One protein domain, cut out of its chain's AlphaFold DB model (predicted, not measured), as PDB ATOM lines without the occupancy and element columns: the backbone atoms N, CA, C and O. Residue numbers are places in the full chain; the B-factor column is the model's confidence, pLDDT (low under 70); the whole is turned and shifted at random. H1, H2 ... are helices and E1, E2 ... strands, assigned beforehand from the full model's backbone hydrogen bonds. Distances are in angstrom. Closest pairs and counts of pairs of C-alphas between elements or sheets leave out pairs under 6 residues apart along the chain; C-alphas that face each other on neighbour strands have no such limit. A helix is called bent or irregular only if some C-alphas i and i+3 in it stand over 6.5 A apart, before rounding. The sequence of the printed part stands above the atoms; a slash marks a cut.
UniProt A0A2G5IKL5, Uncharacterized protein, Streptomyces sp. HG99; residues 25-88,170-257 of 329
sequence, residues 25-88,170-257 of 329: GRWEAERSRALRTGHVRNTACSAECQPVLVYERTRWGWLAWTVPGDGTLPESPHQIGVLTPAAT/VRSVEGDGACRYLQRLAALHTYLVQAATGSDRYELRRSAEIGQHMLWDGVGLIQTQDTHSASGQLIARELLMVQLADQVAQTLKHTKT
ATOM      1  N   GLY A  25      22.856 -58.464 -36.987       91.25
ATOM      2  CA  GLY A  25      22.677 -59.904 -37.236       91.25
ATOM      3  C   GLY A  25      23.709 -60.510 -38.191       91.25
ATOM      4  O   GLY A  25      24.067 -61.692 -38.099       91.25
ATOM      5  N   ARG A  26      24.240 -59.697 -39.108       91.19
ATOM      6  CA  ARG A  26      25.309 -60.107 -40.014       91.19
ATOM      7  C   ARG A  26      26.638 -60.335 -39.307       91.19
ATOM      8  O   ARG A  26      27.364 -61.247 -39.711       91.19
ATOM      9  N   TRP A  27      26.961 -59.558 -38.272       90.81
ATOM     10  CA  TRP A  27      28.148 -59.801 -37.454       90.81
ATOM     11  C   TRP A  27      28.075 -61.183 -36.810       90.81
ATOM     12  O   TRP A  27      29.015 -61.965 -36.963       90.81
ATOM     13  N   GLU A  28      26.958 -61.536 -36.163       91.75
ATOM     14  CA  GLU A  28      26.833 -62.851 -35.528       91.75
ATOM     15  C   GLU A  28      26.951 -63.989 -36.547       91.75
ATOM     16  O   GLU A  28      27.592 -65.004 -36.258       91.75
ATOM     17  N   ALA A  29      26.391 -63.823 -37.749       91.88
ATOM     18  CA  ALA A  29      26.475 -64.816 -38.816       91.88
ATOM     19  C   ALA A  29      27.914 -65.009 -39.336       91.88
ATOM     20  O   ALA A  29      28.376 -66.149 -39.457       91.88
ATOM     21  N   GLU A  30      28.637 -63.918 -39.618       89.25
ATOM     22  CA  GLU A  30      30.033 -63.966 -40.080       89.25
ATOM     23  C   GLU A  30      30.973 -64.462 -38.974       89.25
ATOM     24  O   GLU A  30      31.832 -65.305 -39.235       89.25
ATOM     25  N   ARG A  31      30.757 -64.042 -37.721       88.56
ATOM     26  CA  ARG A  31      31.477 -64.545 -36.541       88.56
ATOM     27  C   ARG A  31      31.275 -66.048 -36.371       88.56
ATOM     28  O   ARG A  31      32.241 -66.793 -36.241       88.56
ATOM     29  N   SER A  32      30.027 -66.518 -36.413       88.81
ATOM     30  CA  SER A  32      29.708 -67.946 -36.270       88.81
ATOM     31  C   SER A  32      30.287 -68.772 -37.418       88.81
ATOM     32  O   SER A  32      30.726 -69.905 -37.228       88.81
ATOM     33  N   ARG A  33      30.313 -68.217 -38.636       87.12
ATOM     34  CA  ARG A  33      30.998 -68.833 -39.777       87.12
ATOM     35  C   ARG A  33      32.504 -68.922 -39.532       87.12
ATOM     36  O   ARG A  33      33.041 -70.015 -39.674       87.12
ATOM     37  N   ALA A  34      33.143 -67.824 -39.132       83.56
ATOM     38  CA  ALA A  34      34.570 -67.755 -38.824       83.56
ATOM     39  C   ALA A  34      34.985 -68.776 -37.751       83.56
ATOM     40  O   ALA A  34      35.957 -69.507 -37.947       83.56
ATOM     41  N   LEU A  35      34.205 -68.877 -36.668       82.81
ATOM     42  CA  LEU A  35      34.408 -69.851 -35.593       82.81
ATOM     43  C   LEU A  35      34.292 -71.296 -36.101       82.81
ATOM     44  O   LEU A  35      35.164 -72.110 -35.812       82.81
ATOM     45  N   ARG A  36      33.275 -71.612 -36.919       82.56
ATOM     46  CA  ARG A  36      33.099 -72.959 -37.500       82.56
ATOM     47  C   ARG A  36      34.208 -73.357 -38.468       82.56
ATOM     48  O   ARG A  36      34.548 -74.530 -38.542       82.56
ATOM     49  N   THR A  37      34.760 -72.406 -39.220       76.44
ATOM     50  CA  THR A  37      35.855 -72.673 -40.168       76.44
ATOM     51  C   THR A  37      37.232 -72.771 -39.506       76.44
ATOM     52  O   THR A  37      38.199 -73.062 -40.198       76.44
ATOM     53  N   GLY A  38      37.316 -72.567 -38.186       60.84
ATOM     54  CA  GLY A  38      38.411 -73.072 -37.361       60.84
ATOM     55  C   GLY A  38      39.779 -72.435 -37.594       60.84
ATOM     56  O   GLY A  38      40.721 -73.152 -37.886       60.84
ATOM     57  N   HIS A  39      39.913 -71.120 -37.399       60.50
ATOM     58  CA  HIS A  39      41.217 -70.442 -37.235       60.50
ATOM     59  C   HIS A  39      41.161 -69.301 -36.210       60.50
ATOM     60  O   HIS A  39      41.942 -68.355 -36.261       60.50
ATOM     61  N   VAL A  40      40.203 -69.340 -35.284       59.53
ATOM     62  CA  VAL A  40      40.066 -68.262 -34.307       59.53
ATOM     63  C   VAL A  40      41.130 -68.432 -33.230       59.53
ATOM     64  O   VAL A  40      41.253 -69.498 -32.628       59.53
ATOM     65  N   ARG A  41      41.928 -67.380 -33.027       55.25
ATOM     66  CA  ARG A  41      43.000 -67.333 -32.033       55.25
ATOM     67  C   ARG A  41      42.390 -67.585 -30.654       55.25
ATOM     68  O   ARG A  41      41.704 -66.721 -30.115       55.25
ATOM     69  N   ASN A  42      42.605 -68.780 -30.117       53.59
ATOM     70  CA  ASN A  42      42.289 -69.088 -28.727       53.59
ATOM     71  C   ASN A  42      43.518 -68.782 -27.856       53.59
ATOM     72  O   ASN A  42      44.625 -68.680 -28.386       53.59
ATOM     73  N   THR A  43      43.363 -68.660 -26.538       52.34
ATOM     74  CA  THR A  43      44.485 -68.391 -25.606       52.34
ATOM     75  C   THR A  43      45.620 -69.425 -25.683       52.34
ATOM     76  O   THR A  43      46.739 -69.135 -25.275       52.34
ATOM     77  N   ALA A  44      45.356 -70.601 -26.262       53.66
ATOM     78  CA  ALA A  44      46.321 -71.673 -26.518       53.66
ATOM     79  C   ALA A  44      46.997 -71.626 -27.911       53.66
ATOM     80  O   ALA A  44      47.828 -72.477 -28.214       53.66
ATOM     81  N   CYS A  45      46.634 -70.683 -28.787       57.72
ATOM     82  CA  CYS A  45      47.215 -70.564 -30.129       57.72
ATOM     83  C   CYS A  45      48.557 -69.824 -30.042       57.72
ATOM     84  O   CYS A  45      48.606 -68.692 -29.550       57.72
ATOM     85  N   SER A  46      49.636 -70.449 -30.526       54.44
ATOM     86  CA  SER A  46      50.963 -69.827 -30.603       54.44
ATOM     87  C   SER A  46      50.918 -68.519 -31.411       54.44
ATOM     88  O   SER A  46      49.978 -68.257 -32.168       54.44
ATOM     89  N   ALA A  47      51.946 -67.676 -31.262       54.72
ATOM     90  CA  ALA A  47      52.072 -66.378 -31.941       54.72
ATOM     91  C   ALA A  47      51.966 -66.441 -33.485       54.72
ATOM     92  O   ALA A  47      51.849 -65.406 -34.133       54.72
ATOM     93  N   GLU A  48      51.970 -67.641 -34.067       56.47
ATOM     94  CA  GLU A  48      51.867 -67.898 -35.504       56.47
ATOM     95  C   GLU A  48      50.419 -67.953 -36.029       56.47
ATOM     96  O   GLU A  48      50.198 -67.935 -37.243       56.47
ATOM     97  N   CYS A  49      49.410 -67.993 -35.152       66.31
ATOM     98  CA  CYS A  49      48.011 -68.033 -35.575       66.31
ATOM     99  C   CYS A  49      47.552 -66.678 -36.139       66.31
ATOM    100  O   CYS A  49      47.338 -65.715 -35.396       66.31
ATOM    101  N   GLN A  50      47.360 -66.612 -37.459       69.69
ATOM    102  CA  GLN A  50      46.818 -65.425 -38.125       69.69
ATOM    103  C   GLN A  50      45.376 -65.154 -37.663       69.69
ATOM    104  O   GLN A  50      44.570 -66.085 -37.610       69.69
ATOM    105  N   PRO A  51      45.017 -63.897 -37.341       77.25
ATOM    106  CA  PRO A  51      43.666 -63.565 -36.915       77.25
ATOM    107  C   PRO A  51      42.659 -63.790 -38.047       77.25
ATOM    108  O   PRO A  51      42.912 -63.445 -39.205       77.25
ATOM    109  N   VAL A  52      41.478 -64.314 -37.711       83.88
ATOM    110  CA  VAL A  52      40.364 -64.359 -38.666       83.88
ATOM    111  C   VAL A  52      39.777 -62.962 -38.795       83.88
ATOM    112  O   VAL A  52      39.320 -62.375 -37.813       83.88
ATOM    113  N   LEU A  53      39.797 -62.448 -40.023       87.94
ATOM    114  CA  LEU A  53      39.291 -61.124 -40.362       87.94
ATOM    115  C   LEU A  53      37.930 -61.218 -41.049       87.94
ATOM    116  O   LEU A  53      37.772 -61.910 -42.057       87.94
ATOM    117  N   VAL A  54      36.966 -60.460 -40.536       90.38
ATOM    118  CA  VAL A  54      35.660 -60.242 -41.158       90.38
ATOM    119  C   VAL A  54      35.648 -58.856 -41.786       90.38
ATOM    120  O   VAL A  54      35.919 -57.856 -41.127       90.38
ATOM    121  N   TYR A  55      35.323 -58.793 -43.075       90.88
ATOM    122  CA  TYR A  55      35.354 -57.548 -43.837       90.88
ATOM    123  C   TYR A  55      33.962 -56.925 -43.950       90.88
ATOM    124  O   TYR A  55      33.054 -57.485 -44.571       90.88
ATOM    125  N   GLU A  56      33.822 -55.710 -43.439       92.38
ATOM    126  CA  GLU A  56      32.670 -54.846 -43.646       92.38
ATOM    127  C   GLU A  56      32.943 -53.878 -44.799       92.38
ATOM    128  O   GLU A  56      33.979 -53.220 -44.868       92.38
ATOM    129  N   ARG A  57      32.003 -53.792 -45.744       91.44
ATOM    130  CA  ARG A  57      32.108 -52.891 -46.897       91.44
ATOM    131  C   ARG A  57      31.312 -51.630 -46.651       91.44
ATOM    132  O   ARG A  57      30.127 -51.709 -46.345       91.44
ATOM    133  N   THR A  58      31.926 -50.495 -46.941       91.12
ATOM    134  CA  THR A  58      31.285 -49.185 -46.868       91.12
ATOM    135  C   THR A  58      31.275 -48.533 -48.251       91.12
ATOM    136  O   THR A  58      31.863 -49.029 -49.217       91.12
ATOM    137  N   ARG A  59      30.571 -47.406 -48.399       89.25
ATOM    138  CA  ARG A  59      30.555 -46.661 -49.674       89.25
ATOM    139  C   ARG A  59      31.892 -45.985 -49.988       89.25
ATOM    140  O   ARG A  59      32.164 -45.711 -51.161       89.25
ATOM    141  N   TRP A  60      32.699 -45.760 -48.959       91.94
ATOM    142  CA  TRP A  60      33.989 -45.084 -49.000       91.94
ATOM    143  C   TRP A  60      35.189 -46.041 -48.965       91.94
ATOM    144  O   TRP A  60      36.313 -45.619 -49.238       91.94
ATOM    145  N   GLY A  61      34.971 -47.326 -48.664       94.00
ATOM    146  CA  GLY A  61      36.049 -48.290 -48.482       94.00
ATOM    147  C   GLY A  61      35.608 -49.585 -47.799       94.00
ATOM    148  O   GLY A  61      34.610 -50.203 -48.182       94.00
ATOM    149  N   TRP A  62      36.394 -50.027 -46.822       94.25
ATOM    150  CA  TRP A  62      36.132 -51.215 -46.017       94.25
ATOM    151  C   TRP A  62      36.820 -51.150 -44.653       94.25
ATOM    152  O   TRP A  62      37.802 -50.432 -44.457       94.25
ATOM    153  N   LEU A  63      36.298 -51.956 -43.736       94.19
ATOM    154  CA  LEU A  63      36.813 -52.202 -42.395       94.19
ATOM    155  C   LEU A  63      37.063 -53.708 -42.270       94.19
ATOM    156  O   LEU A  63      36.213 -54.496 -42.685       94.19
ATOM    157  N   ALA A  64      38.212 -54.124 -41.748       93.25
ATOM    158  CA  ALA A  64      38.441 -55.506 -41.344       93.25
ATOM    159  C   ALA A  64      38.452 -55.593 -39.827       93.25
ATOM    160  O   ALA A  64      39.236 -54.926 -39.153       93.25
ATOM    161  N   TRP A  65      37.586 -56.450 -39.314       92.50
ATOM    162  CA  TRP A  65      37.377 -56.693 -37.901       92.50
ATOM    163  C   TRP A  65      37.997 -58.031 -37.523       92.50
ATOM    164  O   TRP A  65      37.804 -59.024 -38.228       92.50
ATOM    165  N   THR A  66      38.737 -58.071 -36.421       90.88
ATOM    166  CA  THR A  66      39.193 -59.327 -35.823       90.88
ATOM    167  C   THR A  66      38.013 -60.043 -35.176       90.88
ATOM    168  O   THR A  66      37.165 -59.415 -34.545       90.88
ATOM    169  N   VAL A  67      37.947 -61.365 -35.333       89.38
ATOM    170  CA  VAL A  67      37.007 -62.206 -34.583       89.38
ATOM    171  C   VAL A  67      37.720 -62.725 -33.338       89.38
ATOM    172  O   VAL A  67      38.593 -63.587 -33.479       89.38
ATOM    173  N   PRO A  68      37.406 -62.219 -32.134       86.44
ATOM    174  CA  PRO A  68      38.025 -62.718 -30.918       86.44
ATOM    175  C   PRO A  68      37.402 -64.066 -30.518       86.44
ATOM    176  O   PRO A  68      36.215 -64.320 -30.742       86.44
ATOM    177  N   GLY A  69      38.226 -64.964 -29.968       81.88
ATOM    178  CA  GLY A  69      37.813 -66.329 -29.608       81.88
ATOM    179  C   GLY A  69      36.894 -66.414 -28.395       81.88
ATOM    180  O   GLY A  69      36.114 -67.354 -28.288       81.88
ATOM    181  N   ASP A  70      36.938 -65.406 -27.530       83.06
ATOM    182  CA  ASP A  70      36.074 -65.263 -26.355       83.06
ATOM    183  C   ASP A  70      34.653 -64.776 -26.699       83.06
ATOM    184  O   ASP A  70      33.786 -64.693 -25.831       83.06
ATOM    185  N   GLY A  71      34.394 -64.459 -27.972       82.31
ATOM    186  CA  GLY A  71      33.103 -63.973 -28.442       82.31
ATOM    187  C   GLY A  71      32.823 -62.503 -28.128       82.31
ATOM    188  O   GLY A  71      31.714 -62.047 -28.426       82.31
ATOM    189  N   THR A  72      33.795 -61.760 -27.587       88.06
ATOM    190  CA  THR A  72      33.678 -60.315 -27.363       88.06
ATOM    191  C   THR A  72      33.508 -59.552 -28.681       88.06
ATOM    192  O   THR A  72      33.725 -60.071 -29.781       88.06
ATOM    193  N   LEU A  73      33.035 -58.309 -28.594       88.44
ATOM    194  CA  LEU A  73      32.942 -57.439 -29.762       88.44
ATOM    195  C   LEU A  73      34.271 -56.684 -29.913       88.44
ATOM    196  O   LEU A  73      34.713 -56.087 -28.932       88.44
ATOM    197  N   PRO A  74      34.902 -56.657 -31.101       89.50
ATOM    198  CA  PRO A  74      36.075 -55.817 -31.302       89.50
ATOM    199  C   PRO A  74      35.701 -54.335 -31.156       89.50
ATOM    200  O   PRO A  74      34.747 -53.866 -31.778       89.50
ATOM    201  N   GLU A  75      36.468 -53.594 -30.355       88.94
ATOM    202  CA  GLU A  75      36.266 -52.149 -30.148       88.94
ATOM    203  C   GLU A  75      36.696 -51.318 -31.365       88.94
ATOM    204  O   GLU A  75      36.118 -50.274 -31.677       88.94
ATOM    205  N   SER A  76      37.725 -51.793 -32.067       90.50
ATOM    206  CA  SER A  76      38.318 -51.119 -33.215       90.50
ATOM    207  C   SER A  76      38.643 -52.108 -34.331       90.50
ATOM    208  O   SER A  76      39.005 -53.257 -34.057       90.50
ATOM    209  N   PRO A  77      38.547 -51.678 -35.596       93.56
ATOM    210  CA  PRO A  77      38.925 -52.508 -36.724       93.56
ATOM    211  C   PRO A  77      40.437 -52.748 -36.709       93.56
ATOM    212  O   PRO A  77      41.224 -51.852 -36.412       93.56
ATOM    213  N   HIS A  78      40.842 -53.953 -37.091       92.38
ATOM    214  CA  HIS A  78      42.245 -54.312 -37.269       92.38
ATOM    215  C   HIS A  78      42.875 -53.546 -38.434       92.38
ATOM    216  O   HIS A  78      44.019 -53.102 -38.356       92.38
ATOM    217  N   GLN A  79      42.103 -53.355 -39.506       94.69
ATOM    218  CA  GLN A  79      42.562 -52.678 -40.709       94.69
ATOM    219  C   GLN A  79      41.438 -51.845 -41.325       94.69
ATOM    220  O   GLN A  79      40.285 -52.277 -41.384       94.69
ATOM    221  N   ILE A  80      41.778 -50.660 -41.823       95.69
ATOM    222  CA  ILE A  80      40.856 -49.784 -42.551       95.69
ATOM    223  C   ILE A  80      41.430 -49.525 -43.933       95.69
ATOM    224  O   ILE A  80      42.578 -49.105 -44.064       95.69
ATOM    225  N   GLY A  81      40.626 -49.747 -44.970       95.38
ATOM    226  CA  GLY A  81      40.976 -49.389 -46.338       95.38
ATOM    227  C   GLY A  81      40.036 -48.335 -46.895       95.38
ATOM    228  O   GLY A  81      38.831 -48.554 -46.970       95.38
ATOM    229  N   VAL A  82      40.584 -47.210 -47.338       96.44
ATOM    230  CA  VAL A  82      39.834 -46.106 -47.951       96.44
ATOM    231  C   VAL A  82      40.074 -46.121 -49.455       96.44
ATOM    232  O   VAL A  82      41.195 -46.354 -49.902       96.44
ATOM    233  N   LEU A  83      39.024 -45.908 -50.247       95.12
ATOM    234  CA  LEU A  83      39.107 -45.790 -51.705       95.12
ATOM    235  C   LEU A  83      39.562 -44.399 -52.133       95.12
ATOM    236  O   LEU A  83      39.220 -43.405 -51.492       95.12
ATOM    237  N   THR A  84      40.237 -44.321 -53.282       94.94
ATOM    238  CA  THR A  84      40.539 -43.021 -53.891       94.94
ATOM    239  C   THR A  84      39.252 -42.209 -54.064       94.94
ATOM    240  O   THR A  84      38.229 -42.756 -54.505       94.94
ATOM    241  N   PRO A  85      39.273 -40.904 -53.761       91.69
ATOM    242  CA  PRO A  85      38.226 -40.004 -54.208       91.69
ATOM    243  C   PRO A  85      38.066 -40.153 -55.728       91.69
ATOM    244  O   PRO A  85      39.041 -40.414 -56.436       91.69
ATOM    245  N   ALA A  86      36.828 -40.089 -56.219       89.56
ATOM    246  CA  ALA A  86      36.469 -40.411 -57.606       89.56
ATOM    247  C   ALA A  86      36.704 -41.876 -58.042       89.56
ATOM    248  O   ALA A  86      36.834 -42.156 -59.237       89.56
ATOM    249  N   ALA A  87      36.698 -42.837 -57.105       89.12
ATOM    250  CA  ALA A  87      36.794 -44.253 -57.452       89.12
ATOM    251  C   ALA A  87      35.731 -44.678 -58.486       89.12
ATOM    252  O   ALA A  87      34.524 -44.712 -58.206       89.12
ATOM    253  N   THR A  88      36.205 -45.059 -59.673       90.75
ATOM    254  CA  THR A  88      35.402 -45.565 -60.790       90.75
ATOM    255  C   THR A  88      34.695 -46.872 -60.422       90.75
ATOM    256  O   THR A  88      35.074 -47.582 -59.484       90.75
ATOM    257  N   VAL A 170      43.462 -48.124 -53.289       94.06
ATOM    258  CA  VAL A 170      43.051 -48.248 -51.898       94.06
ATOM    259  C   VAL A 170      44.255 -47.916 -51.036       94.06
ATOM    260  O   VAL A 170      45.289 -48.565 -51.155       94.06
ATOM    261  N   ARG A 171      44.115 -46.950 -50.134       95.38
ATOM    262  CA  ARG A 171      45.082 -46.774 -49.053       95.38
ATOM    263  C   ARG A 171      44.569 -47.556 -47.857       95.38
ATOM    264  O   ARG A 171      43.423 -47.372 -47.456       95.38
ATOM    265  N   SER A 172      45.390 -48.461 -47.343       95.19
ATOM    266  CA  SER A 172      45.076 -49.262 -46.164       95.19
ATOM    267  C   SER A 172      46.020 -48.926 -45.028       95.19
ATOM    268  O   SER A 172      47.223 -48.777 -45.248       95.19
ATOM    269  N   VAL A 173      45.473 -48.863 -43.828       95.50
ATOM    270  CA  VAL A 173      46.204 -48.657 -42.583       95.50
ATOM    271  C   VAL A 173      45.838 -49.778 -41.626       95.50
ATOM    272  O   VAL A 173      44.691 -50.225 -41.600       95.50
ATOM    273  N   GLU A 174      46.837 -50.234 -40.885       94.06
ATOM    274  CA  GLU A 174      46.755 -51.280 -39.871       94.06
ATOM    275  C   GLU A 174      47.348 -50.736 -38.565       94.06
ATOM    276  O   GLU A 174      48.178 -49.823 -38.590       94.06
ATOM    277  N   GLY A 175      46.915 -51.293 -37.435       90.38
ATOM    278  CA  GLY A 175      47.404 -50.945 -36.102       90.38
ATOM    279  C   GLY A 175      46.411 -50.111 -35.296       90.38
ATOM    280  O   GLY A 175      45.772 -49.193 -35.809       90.38
ATOM    281  N   ASP A 176      46.300 -50.425 -34.004       89.00
ATOM    282  CA  ASP A 176      45.203 -49.966 -33.144       89.00
ATOM    283  C   ASP A 176      45.079 -48.439 -33.068       89.00
ATOM    284  O   ASP A 176      43.987 -47.894 -33.220       89.00
ATOM    285  N   GLY A 177      46.194 -47.724 -32.875       89.00
ATOM    286  CA  GLY A 177      46.180 -46.261 -32.756       89.00
ATOM    287  C   GLY A 177      45.716 -45.569 -34.040       89.00
ATOM    288  O   GLY A 177      44.853 -44.687 -34.017       89.00
ATOM    289  N   ALA A 178      46.248 -46.020 -35.171       93.00
ATOM    290  CA  ALA A 178      45.946 -45.483 -36.484       93.00
ATOM    291  C   ALA A 178      44.508 -45.812 -36.927       93.00
ATOM    292  O   ALA A 178      43.770 -44.930 -37.380       93.00
ATOM    293  N   CYS A 179      44.082 -47.060 -36.722       94.19
ATOM    294  CA  CYS A 179      42.722 -47.513 -36.989       94.19
ATOM    295  C   CYS A 179      41.696 -46.789 -36.112       94.19
ATOM    296  O   CYS A 179      40.681 -46.347 -36.639       94.19
ATOM    297  N   ARG A 180      41.957 -46.578 -34.814       91.88
ATOM    298  CA  ARG A 180      41.041 -45.850 -33.913       91.88
ATOM    299  C   ARG A 180      40.824 -44.402 -34.353       91.88
ATOM    300  O   ARG A 180      39.710 -43.884 -34.273       91.88
ATOM    301  N   TYR A 181      41.876 -43.732 -34.817       91.62
ATOM    302  CA  TYR A 181      41.753 -42.378 -35.350       91.62
ATOM    303  C   TYR A 181      40.945 -42.363 -36.660       91.62
ATOM    304  O   TYR A 181      39.961 -41.632 -36.786       91.62
ATOM    305  N   LEU A 182      41.295 -43.229 -37.617       95.12
ATOM    306  CA  LEU A 182      40.573 -43.328 -38.888       95.12
ATOM    307  C   LEU A 182      39.125 -43.796 -38.723       95.12
ATOM    308  O   LEU A 182      38.277 -43.383 -39.505       95.12
ATOM    309  N   GLN A 183      38.816 -44.605 -37.711       93.94
ATOM    310  CA  GLN A 183      37.456 -45.025 -37.378       93.94
ATOM    311  C   GLN A 183      36.587 -43.832 -36.961       93.94
ATOM    312  O   GLN A 183      35.439 -43.740 -37.394       93.94
ATOM    313  N   ARG A 184      37.129 -42.886 -36.179       92.56
ATOM    314  CA  ARG A 184      36.418 -41.650 -35.807       92.56
ATOM    315  C   ARG A 184      36.110 -40.783 -37.021       92.56
ATOM    316  O   ARG A 184      34.967 -40.362 -37.192       92.56
ATOM    317  N   LEU A 185      37.085 -40.590 -37.912       94.75
ATOM    318  CA  LEU A 185      36.821 -39.923 -39.186       94.75
ATOM    319  C   LEU A 185      35.784 -40.708 -40.006       94.75
ATOM    320  O   LEU A 185      34.789 -40.158 -40.461       94.75
ATOM    321  N   ALA A 186      35.952 -42.017 -40.162       94.69
ATOM    322  CA  ALA A 186      35.034 -42.843 -40.936       94.69
ATOM    323  C   ALA A 186      33.582 -42.726 -40.440       94.69
ATOM    324  O   ALA A 186      32.672 -42.654 -41.264       94.69
ATOM    325  N   ALA A 187      33.370 -42.629 -39.123       92.44
ATOM    326  CA  ALA A 187      32.064 -42.389 -38.514       92.44
ATOM    327  C   ALA A 187      31.421 -41.080 -39.004       92.44
ATOM    328  O   ALA A 187      30.289 -41.087 -39.494       92.44
ATOM    329  N   LEU A 188      32.165 -39.970 -38.926       94.62
ATOM    330  CA  LEU A 188      31.717 -38.655 -39.395       94.62
ATOM    331  C   LEU A 188      31.409 -38.680 -40.898       94.62
ATOM    332  O   LEU A 188      30.394 -38.150 -41.341       94.62
ATOM    333  N   HIS A 189      32.242 -39.347 -41.698       95.56
ATOM    334  CA  HIS A 189      32.020 -39.411 -43.140       95.56
ATOM    335  C   HIS A 189      30.825 -40.299 -43.497       95.56
ATOM    336  O   HIS A 189      30.060 -39.954 -44.398       95.56
ATOM    337  N   THR A 190      30.602 -41.410 -42.789       93.38
ATOM    338  CA  THR A 190      29.393 -42.209 -43.008       93.38
ATOM    339  C   THR A 190      28.134 -41.393 -42.727       93.38
ATOM    340  O   THR A 190      27.189 -41.491 -43.510       93.38
ATOM    341  N   TYR A 191      28.126 -40.546 -41.692       93.00
ATOM    342  CA  TYR A 191      27.019 -39.617 -41.452       93.00
ATOM    343  C   TYR A 191      26.776 -38.692 -42.660       93.00
ATOM    344  O   TYR A 191      25.654 -38.617 -43.161       93.00
ATOM    345  N   LEU A 192      27.833 -38.074 -43.207       95.25
ATOM    346  CA  LEU A 192      27.737 -37.235 -44.413       95.25
ATOM    347  C   LEU A 192      27.174 -38.010 -45.617       95.25
ATOM    348  O   LEU A 192      26.322 -37.512 -46.349       95.25
ATOM    349  N   VAL A 193      27.620 -39.252 -45.819       94.38
ATOM    350  CA  VAL A 193      27.142 -40.114 -46.911       94.38
ATOM    351  C   VAL A 193      25.677 -40.505 -46.727       94.38
ATOM    352  O   VAL A 193      24.935 -40.561 -47.710       94.38
ATOM    353  N   GLN A 194      25.248 -40.794 -45.499       93.00
ATOM    354  CA  GLN A 194      23.851 -41.101 -45.193       93.00
ATOM    355  C   GLN A 194      22.959 -39.889 -45.472       93.00
ATOM    356  O   GLN A 194      21.984 -40.027 -46.212       93.00
ATOM    357  N   ALA A 195      23.351 -38.702 -44.996       94.06
ATOM    358  CA  ALA A 195      22.665 -37.443 -45.283       94.06
ATOM    359  C   ALA A 195      22.534 -37.185 -46.796       94.06
ATOM    360  O   ALA A 195      21.453 -36.866 -47.285       94.06
ATOM    361  N   ALA A 196      23.609 -37.405 -47.557       95.38
ATOM    362  CA  ALA A 196      23.609 -37.238 -49.010       95.38
ATOM    363  C   ALA A 196      22.788 -38.298 -49.768       95.38
ATOM    364  O   ALA A 196      22.409 -38.073 -50.911       95.38
ATOM    365  N   THR A 197      22.540 -39.476 -49.184       93.75
ATOM    366  CA  THR A 197      21.797 -40.554 -49.865       93.75
ATOM    367  C   THR A 197      20.295 -40.295 -49.883       93.75
ATOM    368  O   THR A 197      19.623 -40.725 -50.815       93.75
ATOM    369  N   GLY A 198      19.773 -39.624 -48.855       89.31
ATOM    370  CA  GLY A 198      18.350 -39.309 -48.726       89.31
ATOM    371  C   GLY A 198      17.951 -37.948 -49.295       89.31
ATOM    372  O   GLY A 198      16.820 -37.529 -49.080       89.31
ATOM    373  N   SER A 199      18.861 -37.230 -49.958       92.75
ATOM    374  CA  SER A 199      18.616 -35.859 -50.401       92.75
ATOM    375  C   SER A 199      19.262 -35.562 -51.748       92.75
ATOM    376  O   SER A 199      20.438 -35.844 -51.967       92.75
ATOM    377  N   ASP A 200      18.515 -34.889 -52.621       93.44
ATOM    378  CA  ASP A 200      19.017 -34.418 -53.912       93.44
ATOM    379  C   ASP A 200      19.810 -33.107 -53.814       93.44
ATOM    380  O   ASP A 200      20.289 -32.587 -54.825       93.44
ATOM    381  N   ARG A 201      20.024 -32.559 -52.612       95.38
ATOM    382  CA  ARG A 201      20.771 -31.306 -52.452       95.38
ATOM    383  C   ARG A 201      22.240 -31.483 -52.839       95.38
ATOM    384  O   ARG A 201      22.936 -32.383 -52.362       95.38
ATOM    385  N   TYR A 202      22.721 -30.599 -53.713       96.38
ATOM    386  CA  TYR A 202      24.109 -30.601 -54.182       96.38
ATOM    387  C   TYR A 202      25.104 -30.429 -53.027       96.38
ATOM    388  O   TYR A 202      26.109 -31.130 -52.980       96.38
ATOM    389  N   GLU A 203      24.794 -29.560 -52.064       97.00
ATOM    390  CA  GLU A 203      25.634 -29.292 -50.893       97.00
ATOM    391  C   GLU A 203      25.913 -30.557 -50.079       97.00
ATOM    392  O   GLU A 203      27.058 -30.822 -49.734       97.00
ATOM    393  N   LEU A 204      24.899 -31.396 -49.845       97.12
ATOM    394  CA  LEU A 204      25.065 -32.634 -49.078       97.12
ATOM    395  C   LEU A 204      25.946 -33.641 -49.821       97.12
ATOM    396  O   LEU A 204      26.843 -34.246 -49.229       97.12
ATOM    397  N   ARG A 205      25.747 -33.770 -51.139       96.56
ATOM    398  CA  ARG A 205      26.615 -34.583 -52.003       96.56
ATOM    399  C   ARG A 205      28.054 -34.068 -51.981       96.56
ATOM    400  O   ARG A 205      28.981 -34.859 -51.819       96.56
ATOM    401  N   ARG A 206      28.236 -32.749 -52.060       97.56
ATOM    402  CA  ARG A 206      29.546 -32.101 -52.011       97.56
ATOM    403  C   ARG A 206      30.237 -32.291 -50.660       97.56
ATOM    404  O   ARG A 206      31.430 -32.583 -50.632       97.56
ATOM    405  N   SER A 207      29.508 -32.199 -49.551       97.56
ATOM    406  CA  SER A 207      30.039 -32.467 -48.211       97.56
ATOM    407  C   SER A 207      30.506 -33.915 -48.068       97.56
ATOM    408  O   SER A 207      31.597 -34.164 -47.556       97.56
ATOM    409  N   ALA A 208      29.747 -34.884 -48.590       96.69
ATOM    410  CA  ALA A 208      30.204 -36.270 -48.632       96.69
ATOM    411  C   ALA A 208      31.498 -36.417 -49.460       96.69
ATOM    412  O   ALA A 208      32.445 -37.052 -49.002       96.69
ATOM    413  N   GLU A 209      31.598 -35.793 -50.637       96.94
ATOM    414  CA  GLU A 209      32.835 -35.806 -51.437       96.94
ATOM    415  C   GLU A 209      34.037 -35.227 -50.680       96.94
ATOM    416  O   GLU A 209      35.103 -35.845 -50.656       96.94
ATOM    417  N   ILE A 210      33.869 -34.072 -50.030       97.81
ATOM    418  CA  ILE A 210      34.923 -33.429 -49.235       97.81
ATOM    419  C   ILE A 210      35.365 -34.348 -48.090       97.81
ATOM    420  O   ILE A 210      36.564 -34.561 -47.906       97.81
ATOM    421  N   GLY A 211      34.418 -34.965 -47.376       97.12
ATOM    422  CA  GLY A 211      34.729 -35.935 -46.323       97.12
ATOM    423  C   GLY A 211      35.519 -37.147 -46.838       97.12
ATOM    424  O   GLY A 211      36.446 -37.605 -46.171       97.12
ATOM    425  N   GLN A 212      35.233 -37.627 -48.056       97.00
ATOM    426  CA  GLN A 212      36.003 -38.713 -48.679       97.00
ATOM    427  C   GLN A 212      37.455 -38.301 -48.952       97.00
ATOM    428  O   GLN A 212      38.373 -39.093 -48.729       97.00
ATOM    429  N   HIS A 213      37.670 -37.079 -49.447       97.62
ATOM    430  CA  HIS A 213      39.013 -36.535 -49.654       97.62
ATOM    431  C   HIS A 213      39.778 -36.426 -48.328       97.62
ATOM    432  O   HIS A 213      40.902 -36.917 -48.241       97.62
ATOM    433  N   MET A 214      39.147 -35.890 -47.278       97.69
ATOM    434  CA  MET A 214      39.758 -35.792 -45.946       97.69
ATOM    435  C   MET A 214      40.149 -37.161 -45.383       97.69
ATOM    436  O   MET A 214      41.253 -37.305 -44.855       97.69
ATOM    437  N   LEU A 215      39.288 -38.175 -45.537       97.25
ATOM    438  CA  LEU A 215      39.611 -39.551 -45.162       97.25
ATOM    439  C   LEU A 215      40.836 -40.066 -45.914       97.25
ATOM    440  O   LEU A 215      41.783 -40.536 -45.291       97.25
ATOM    441  N   TRP A 216      40.830 -39.973 -47.243       97.44
ATOM    442  CA  TRP A 216      41.919 -40.466 -48.087       97.44
ATOM    443  C   TRP A 216      43.265 -39.799 -47.779       97.44
ATOM    444  O   TRP A 216      44.308 -40.467 -47.774       97.44
ATOM    445  N   ASP A 217      43.246 -38.499 -47.497       97.38
ATOM    446  CA  ASP A 217      44.428 -37.741 -47.099       97.38
ATOM    447  C   ASP A 217      44.889 -38.119 -45.692       97.38
ATOM    448  O   ASP A 217      46.088 -38.280 -45.477       97.38
ATOM    449  N   GLY A 218      43.959 -38.340 -44.757       97.06
ATOM    450  CA  GLY A 218      44.263 -38.849 -43.419       97.06
ATOM    451  C   GLY A 218      44.964 -40.208 -43.461       97.06
ATOM    452  O   GLY A 218      45.986 -40.391 -42.803       97.06
ATOM    453  N   VAL A 219      44.490 -41.135 -44.305       97.31
ATOM    454  CA  VAL A 219      45.187 -42.415 -44.522       97.31
ATOM    455  C   VAL A 219      46.572 -42.189 -45.129       97.31
ATOM    456  O   VAL A 219      47.533 -42.828 -44.715       97.31
ATOM    457  N   GLY A 220      46.692 -41.265 -46.088       96.81
ATOM    458  CA  GLY A 220      47.976 -40.912 -46.697       96.81
ATOM    459  C   GLY A 220      48.997 -40.396 -45.683       96.81
ATOM    460  O   GLY A 220      50.150 -40.813 -45.717       96.81
ATOM    461  N   LEU A 221      48.570 -39.544 -44.747       97.00
ATOM    462  CA  LEU A 221      49.434 -39.054 -43.674       97.00
ATOM    463  C   LEU A 221      49.958 -40.194 -42.810       97.00
ATOM    464  O   LEU A 221      51.166 -40.330 -42.667       97.00
ATOM    465  N   ILE A 222      49.066 -41.054 -42.324       96.50
ATOM    466  CA  ILE A 222      49.429 -42.188 -41.467       96.50
ATOM    467  C   ILE A 222      50.358 -43.179 -42.187       96.50
ATOM    468  O   ILE A 222      51.219 -43.786 -41.565       96.50
ATOM    469  N   GLN A 223      50.212 -43.355 -43.502       95.50
ATOM    470  CA  GLN A 223      51.107 -44.227 -44.273       95.50
ATOM    471  C   GLN A 223      52.519 -43.653 -44.451       95.50
ATOM    472  O   GLN A 223      53.448 -44.410 -44.718       95.50
ATOM    473  N   THR A 224      52.673 -42.330 -44.375       96.88
ATOM    474  CA  THR A 224      53.951 -41.642 -44.635       96.88
ATOM    475  C   THR A 224      54.652 -41.165 -43.369       96.88
ATOM    476  O   THR A 224      55.832 -40.830 -43.426       96.88
ATOM    477  N   GLN A 225      53.940 -41.103 -42.244       95.38
ATOM    478  CA  GLN A 225      54.411 -40.543 -40.983       95.38
ATOM    479  C   GLN A 225      53.910 -41.389 -39.818       95.38
ATOM    480  O   GLN A 225      52.766 -41.846 -39.822       95.38
ATOM    481  N   ASP A 226      54.728 -41.511 -38.776       90.50
ATOM    482  CA  ASP A 226      54.271 -42.091 -37.517       90.50
ATOM    483  C   ASP A 226      53.075 -41.309 -36.964       90.50
ATOM    484  O   ASP A 226      53.003 -40.079 -37.057       90.50
ATOM    485  N   THR A 227      52.137 -42.027 -36.339       88.44
ATOM    486  CA  THR A 227      50.870 -41.448 -35.851       88.44
ATOM    487  C   THR A 227      51.105 -40.266 -34.900       88.44
ATOM    488  O   THR A 227      50.348 -39.295 -34.920       88.44
ATOM    489  N   HIS A 228      52.177 -40.314 -34.103       89.94
ATOM    490  CA  HIS A 228      52.563 -39.229 -33.201       89.94
ATOM    491  C   HIS A 228      52.937 -37.949 -33.966       89.94
ATOM    492  O   HIS A 228      52.433 -36.871 -33.652       89.94
ATOM    493  N   SER A 229      53.755 -38.067 -35.013       92.88
ATOM    494  CA  SER A 229      54.206 -36.943 -35.843       92.88
ATOM    495  C   SER A 229      53.078 -36.353 -36.695       92.88
ATOM    496  O   SER A 229      53.011 -35.140 -36.881       92.88
ATOM    497  N   ALA A 230      52.147 -37.191 -37.162       94.81
ATOM    498  CA  ALA A 230      50.985 -36.752 -37.936       94.81
ATOM    499  C   ALA A 230      49.849 -36.158 -37.076       94.81
ATOM    500  O   ALA A 230      48.907 -35.576 -37.620       94.81
ATOM    501  N   SER A 231      49.912 -36.294 -35.745       93.88
ATOM    502  CA  SER A 231      48.797 -36.033 -34.820       93.88
ATOM    503  C   SER A 231      48.138 -34.660 -34.993       93.88
ATOM    504  O   SER A 231      46.918 -34.593 -35.113       93.88
ATOM    505  N   GLY A 232      48.906 -33.569 -35.094       95.81
ATOM    506  CA  GLY A 232      48.346 -32.222 -35.274       95.81
ATOM    507  C   GLY A 232      47.562 -32.060 -36.585       95.81
ATOM    508  O   GLY A 232      46.471 -31.491 -36.603       95.81
ATOM    509  N   GLN A 233      48.073 -32.627 -37.683       96.94
ATOM    510  CA  GLN A 233      47.407 -32.590 -38.991       96.94
ATOM    511  C   GLN A 233      46.169 -33.486 -39.054       96.94
ATOM    512  O   GLN A 233      45.225 -33.197 -39.797       96.94
ATOM    513  N   LEU A 234      46.193 -34.585 -38.305       95.06
ATOM    514  CA  LEU A 234      45.051 -35.456 -38.103       95.06
ATOM    515  C   LEU A 234      43.985 -34.700 -37.289       95.06
ATOM    516  O   LEU A 234      42.890 -34.476 -37.791       95.06
ATOM    517  N   ILE A 235      44.300 -34.166 -36.109       94.62
ATOM    518  CA  ILE A 235      43.344 -33.396 -35.288       94.62
ATOM    519  C   ILE A 235      42.672 -32.272 -36.094       94.62
ATOM    520  O   ILE A 235      41.449 -32.150 -36.070       94.62
ATOM    521  N   ALA A 236      43.433 -31.510 -36.886       96.12
ATOM    522  CA  ALA A 236      42.867 -30.471 -37.750       96.12
ATOM    523  C   ALA A 236      41.828 -31.018 -38.753       96.12
ATOM    524  O   ALA A 236      40.775 -30.411 -38.945       96.12
ATOM    525  N   ARG A 237      42.079 -32.184 -39.366       96.06
ATOM    526  CA  ARG A 237      41.118 -32.846 -40.271       96.06
ATOM    527  C   ARG A 237      39.879 -33.351 -39.539       96.06
ATOM    528  O   ARG A 237      38.785 -33.237 -40.081       96.06
ATOM    529  N   GLU A 238      40.036 -33.880 -38.327       95.25
ATOM    530  CA  GLU A 238      38.906 -34.294 -37.483       95.25
ATOM    531  C   GLU A 238      38.000 -33.100 -37.184       95.25
ATOM    532  O   GLU A 238      36.804 -33.168 -37.451       95.25
ATOM    533  N   LEU A 239      38.575 -31.977 -36.747       96.50
ATOM    534  CA  LEU A 239      37.828 -30.749 -36.468       96.50
ATOM    535  C   LEU A 239      37.096 -30.216 -37.704       96.50
ATOM    536  O   LEU A 239      35.913 -29.889 -37.615       96.50
ATOM    537  N   LEU A 240      37.754 -30.181 -38.867       97.56
ATOM    538  CA  LEU A 240      37.110 -29.773 -40.120       97.56
ATOM    539  C   LEU A 240      35.945 -30.694 -40.493       97.56
ATOM    540  O   LEU A 240      34.904 -30.225 -40.951       97.56
ATOM    541  N   MET A 241      36.089 -32.002 -40.282       96.44
ATOM    542  CA  MET A 241      35.032 -32.948 -40.617       96.44
ATOM    543  C   MET A 241      33.863 -32.902 -39.628       96.44
ATOM    544  O   MET A 241      32.719 -33.098 -40.036       96.44
ATOM    545  N   VAL A 242      34.127 -32.579 -38.358       96.50
ATOM    546  CA  VAL A 242      33.094 -32.265 -37.360       96.50
ATOM    547  C   VAL A 242      32.320 -31.008 -37.760       96.50
ATOM    548  O   VAL A 242      31.093 -31.042 -37.772       96.50
ATOM    549  N   GLN A 243      33.009 -29.931 -38.149       97.56
ATOM    550  CA  GLN A 243      32.359 -28.702 -38.627       97.56
ATOM    551  C   GLN A 243      31.490 -28.965 -39.859       97.56
ATOM    552  O   GLN A 243      30.352 -28.508 -39.929       97.56
ATOM    553  N   LEU A 244      31.994 -29.756 -40.809       97.56
ATOM    554  CA  LEU A 244      31.247 -30.136 -42.004       97.56
ATOM    555  C   LEU A 244      29.999 -30.970 -41.667       97.56
ATOM    556  O   LEU A 244      28.941 -30.771 -42.263       97.56
ATOM    557  N   ALA A 245      30.108 -31.895 -40.710       96.12
ATOM    558  CA  ALA A 245      28.974 -32.683 -40.231       96.12
ATOM    559  C   ALA A 245      27.925 -31.814 -39.523       96.12
ATOM    560  O   ALA A 245      26.733 -32.006 -39.759       96.12
ATOM    561  N   ASP A 246      28.349 -30.839 -38.716       96.31
ATOM    562  CA  ASP A 246      27.439 -29.900 -38.057       96.31
ATOM    563  C   ASP A 246      26.711 -29.007 -39.072       96.31
ATOM    564  O   ASP A 246      25.488 -28.895 -39.020       96.31
ATOM    565  N   GLN A 247      27.418 -28.476 -40.074       97.12
ATOM    566  CA  GLN A 247      26.801 -27.721 -41.172       97.12
ATOM    567  C   GLN A 247      25.740 -28.550 -41.904       97.12
ATOM    568  O   GLN A 247      24.622 -28.084 -42.107       97.12
ATOM    569  N   VAL A 248      26.045 -29.807 -42.241       96.75
ATOM    570  CA  VAL A 248      25.068 -30.725 -42.847       96.75
ATOM    571  C   VAL A 248      23.862 -30.947 -41.932       96.75
ATOM    572  O   VAL A 248      22.723 -30.917 -42.406       96.75
ATOM    573  N   ALA A 249      24.082 -31.132 -40.629       95.31
ATOM    574  CA  ALA A 249      23.005 -31.296 -39.659       95.31
ATOM    575  C   ALA A 249      22.112 -30.046 -39.573       95.31
ATOM    576  O   ALA A 249      20.888 -30.172 -39.506       95.31
ATOM    577  N   GLN A 250      22.699 -28.847 -39.601       95.44
ATOM    578  CA  GLN A 250      21.970 -27.579 -39.620       95.44
ATOM    579  C   GLN A 250      21.157 -27.416 -40.909       95.44
ATOM    580  O   GLN A 250      19.964 -27.116 -40.831       95.44
ATOM    581  N   THR A 251      21.749 -27.703 -42.074       95.31
ATOM    582  CA  THR A 251      21.039 -27.669 -43.359       95.31
ATOM    583  C   THR A 251      19.828 -28.595 -43.322       95.31
ATOM    584  O   THR A 251      18.728 -28.144 -43.619       95.31
ATOM    585  N   LEU A 252      19.994 -29.850 -42.879       93.62
ATOM    586  CA  LEU A 252      18.900 -30.826 -42.753       93.62
ATOM    587  C   LEU A 252      17.789 -30.382 -41.789       93.62
ATOM    588  O   LEU A 252      16.616 -30.676 -42.020       93.62
ATOM    589  N   LYS A 253      18.127 -29.681 -40.699       93.12
ATOM    590  CA  LYS A 253      17.118 -29.114 -39.789       93.12
ATOM    591  C   LYS A 253      16.306 -28.025 -40.481       93.12
ATOM    592  O   LYS A 253      15.085 -28.032 -40.361       93.12
ATOM    593  N   HIS A 254      16.967 -27.135 -41.222       91.06
ATOM    594  CA  HIS A 254      16.297 -26.042 -41.924       91.06
ATOM    595  C   HIS A 254      15.340 -26.557 -43.007       91.06
ATOM    596  O   HIS A 254      14.210 -26.084 -43.092       91.06
ATOM    597  N   THR A 255      15.736 -27.597 -43.754       88.75
ATOM    598  CA  THR A 255      14.867 -28.198 -44.783       88.75
ATOM    599  C   THR A 255      13.582 -28.755 -44.184       88.75
ATOM    600  O   THR A 255      12.502 -28.555 -44.721       88.75
ATOM    601  N   LYS A 256      13.683 -29.434 -43.034       87.38
ATOM    602  CA  LYS A 256      12.533 -30.064 -42.386       87.38
ATOM    603  C   LYS A 256      11.491 -29.041 -41.922       87.38
ATOM    604  O   LYS A 256      10.311 -29.366 -41.874       87.38
ATOM    605  N   THR A 257      11.926 -27.838 -41.551       86.12
ATOM    606  CA  THR A 257      11.027 -26.744 -41.161       86.12
ATOM    607  C   THR A 257      10.331 -26.122 -42.371       86.12
ATOM    608  O   THR A 257       9.168 -25.755 -42.260       86.12
TER     609      THR A 257
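This is residues 25 to 88 and 170 to 257 of the 329 residues of an uncharacterized protein of Streptomyces sp. HG99 (UniProt A0A2G5IKL5). Three long helices, H2, H3 and H4, lie side by side in an up-and-down bundle, and a small four-stranded sheet packs on the side of it made by H2 and H3. H4 is on the far side of the bundle from the sheet, while H1 covers the edge strand E1, away from the bundle. The printed part has 152 residues, with four named helices and four named strands in the order H1 E1 E2 E3 E4 H2 H3 H4. The sheet runs E1 E2 E3 E4, antiparallel throughout, and the class is mixed, helices and strands. The whole is only just compact, close to loose, with a radius of gyration of the C-alphas of 17.6 A and spans of 57 by 38 by 28 A.

H1, residues 25 to 36, begins with C-alpha 25 at (22.677, -59.904, -37.236) and is 16.7 A long. E1 is residues 53 to 57, E2 residues 61 to 66, 17.1 A, and E3 residues 79 to 83. After the cut come E4, residues 170 to 174, and H2, residues 176 to 197, 30.3 A, with a kink of 26 degrees near residue 185. H3, residues 202 to 224, is 33.2 A long. H4, residues 227 to 257, is 42.8 A long and ends with C-alpha 257 at (11.027, -26.744, -41.161); it has a kink of 40 degrees near residue 234 and is irregular, C-alphas 229 and 232 being 7.5 A apart.

H1 is on the sheet, over E1, and runs along the strands at 24 degrees on the local plane; the closest C-alphas are those of Glu 30 and Val 54, 6.8 A. E1, E2 and E3 form a meander, each strand the antiparallel neighbour of the one before. N 54 and O 65 are 2.8 A apart, N 62 and O 81 2.9 A, and, between E3 and E4, N 82 and O 171 2.8 A, each within hydrogen-bond range. H2 and H3 are on the same face of the sheet, at heights of 10.1 A and 10.3 A, both slantwise to the strands. Val 82 of E3 and Trp 216 of H3 have C-alphas 6.0 A apart. H2 and H3, a helical hairpin, touch at a shallow tilt of 14 degrees, opposite ways, closest at the C-alphas of Ala 196 and Leu 204, 4.8 A. H4 touches H2 at the C-alphas of Leu 185 and Glu 238, 6.2 A, and H3 at those of Gly 218 and Leu 234, 6.4 A. H4 is not on the sheet. Each O i to N i+4 pair is within hydrogen-bond range in H1, H2 and H3, and 25 of 27 in H4.

The C-alphas farthest apart are those of Ser 46 and Thr 257, 59.7 A. Residues 89 to 169 are not printed, and C-alphas 88 and 170 are 12.0 A apart across the cut. The links H1 to E1 and E2 to E3 are long. The mean pLDDT of the printed part is 89.8; residues 38 to 50 are under 70.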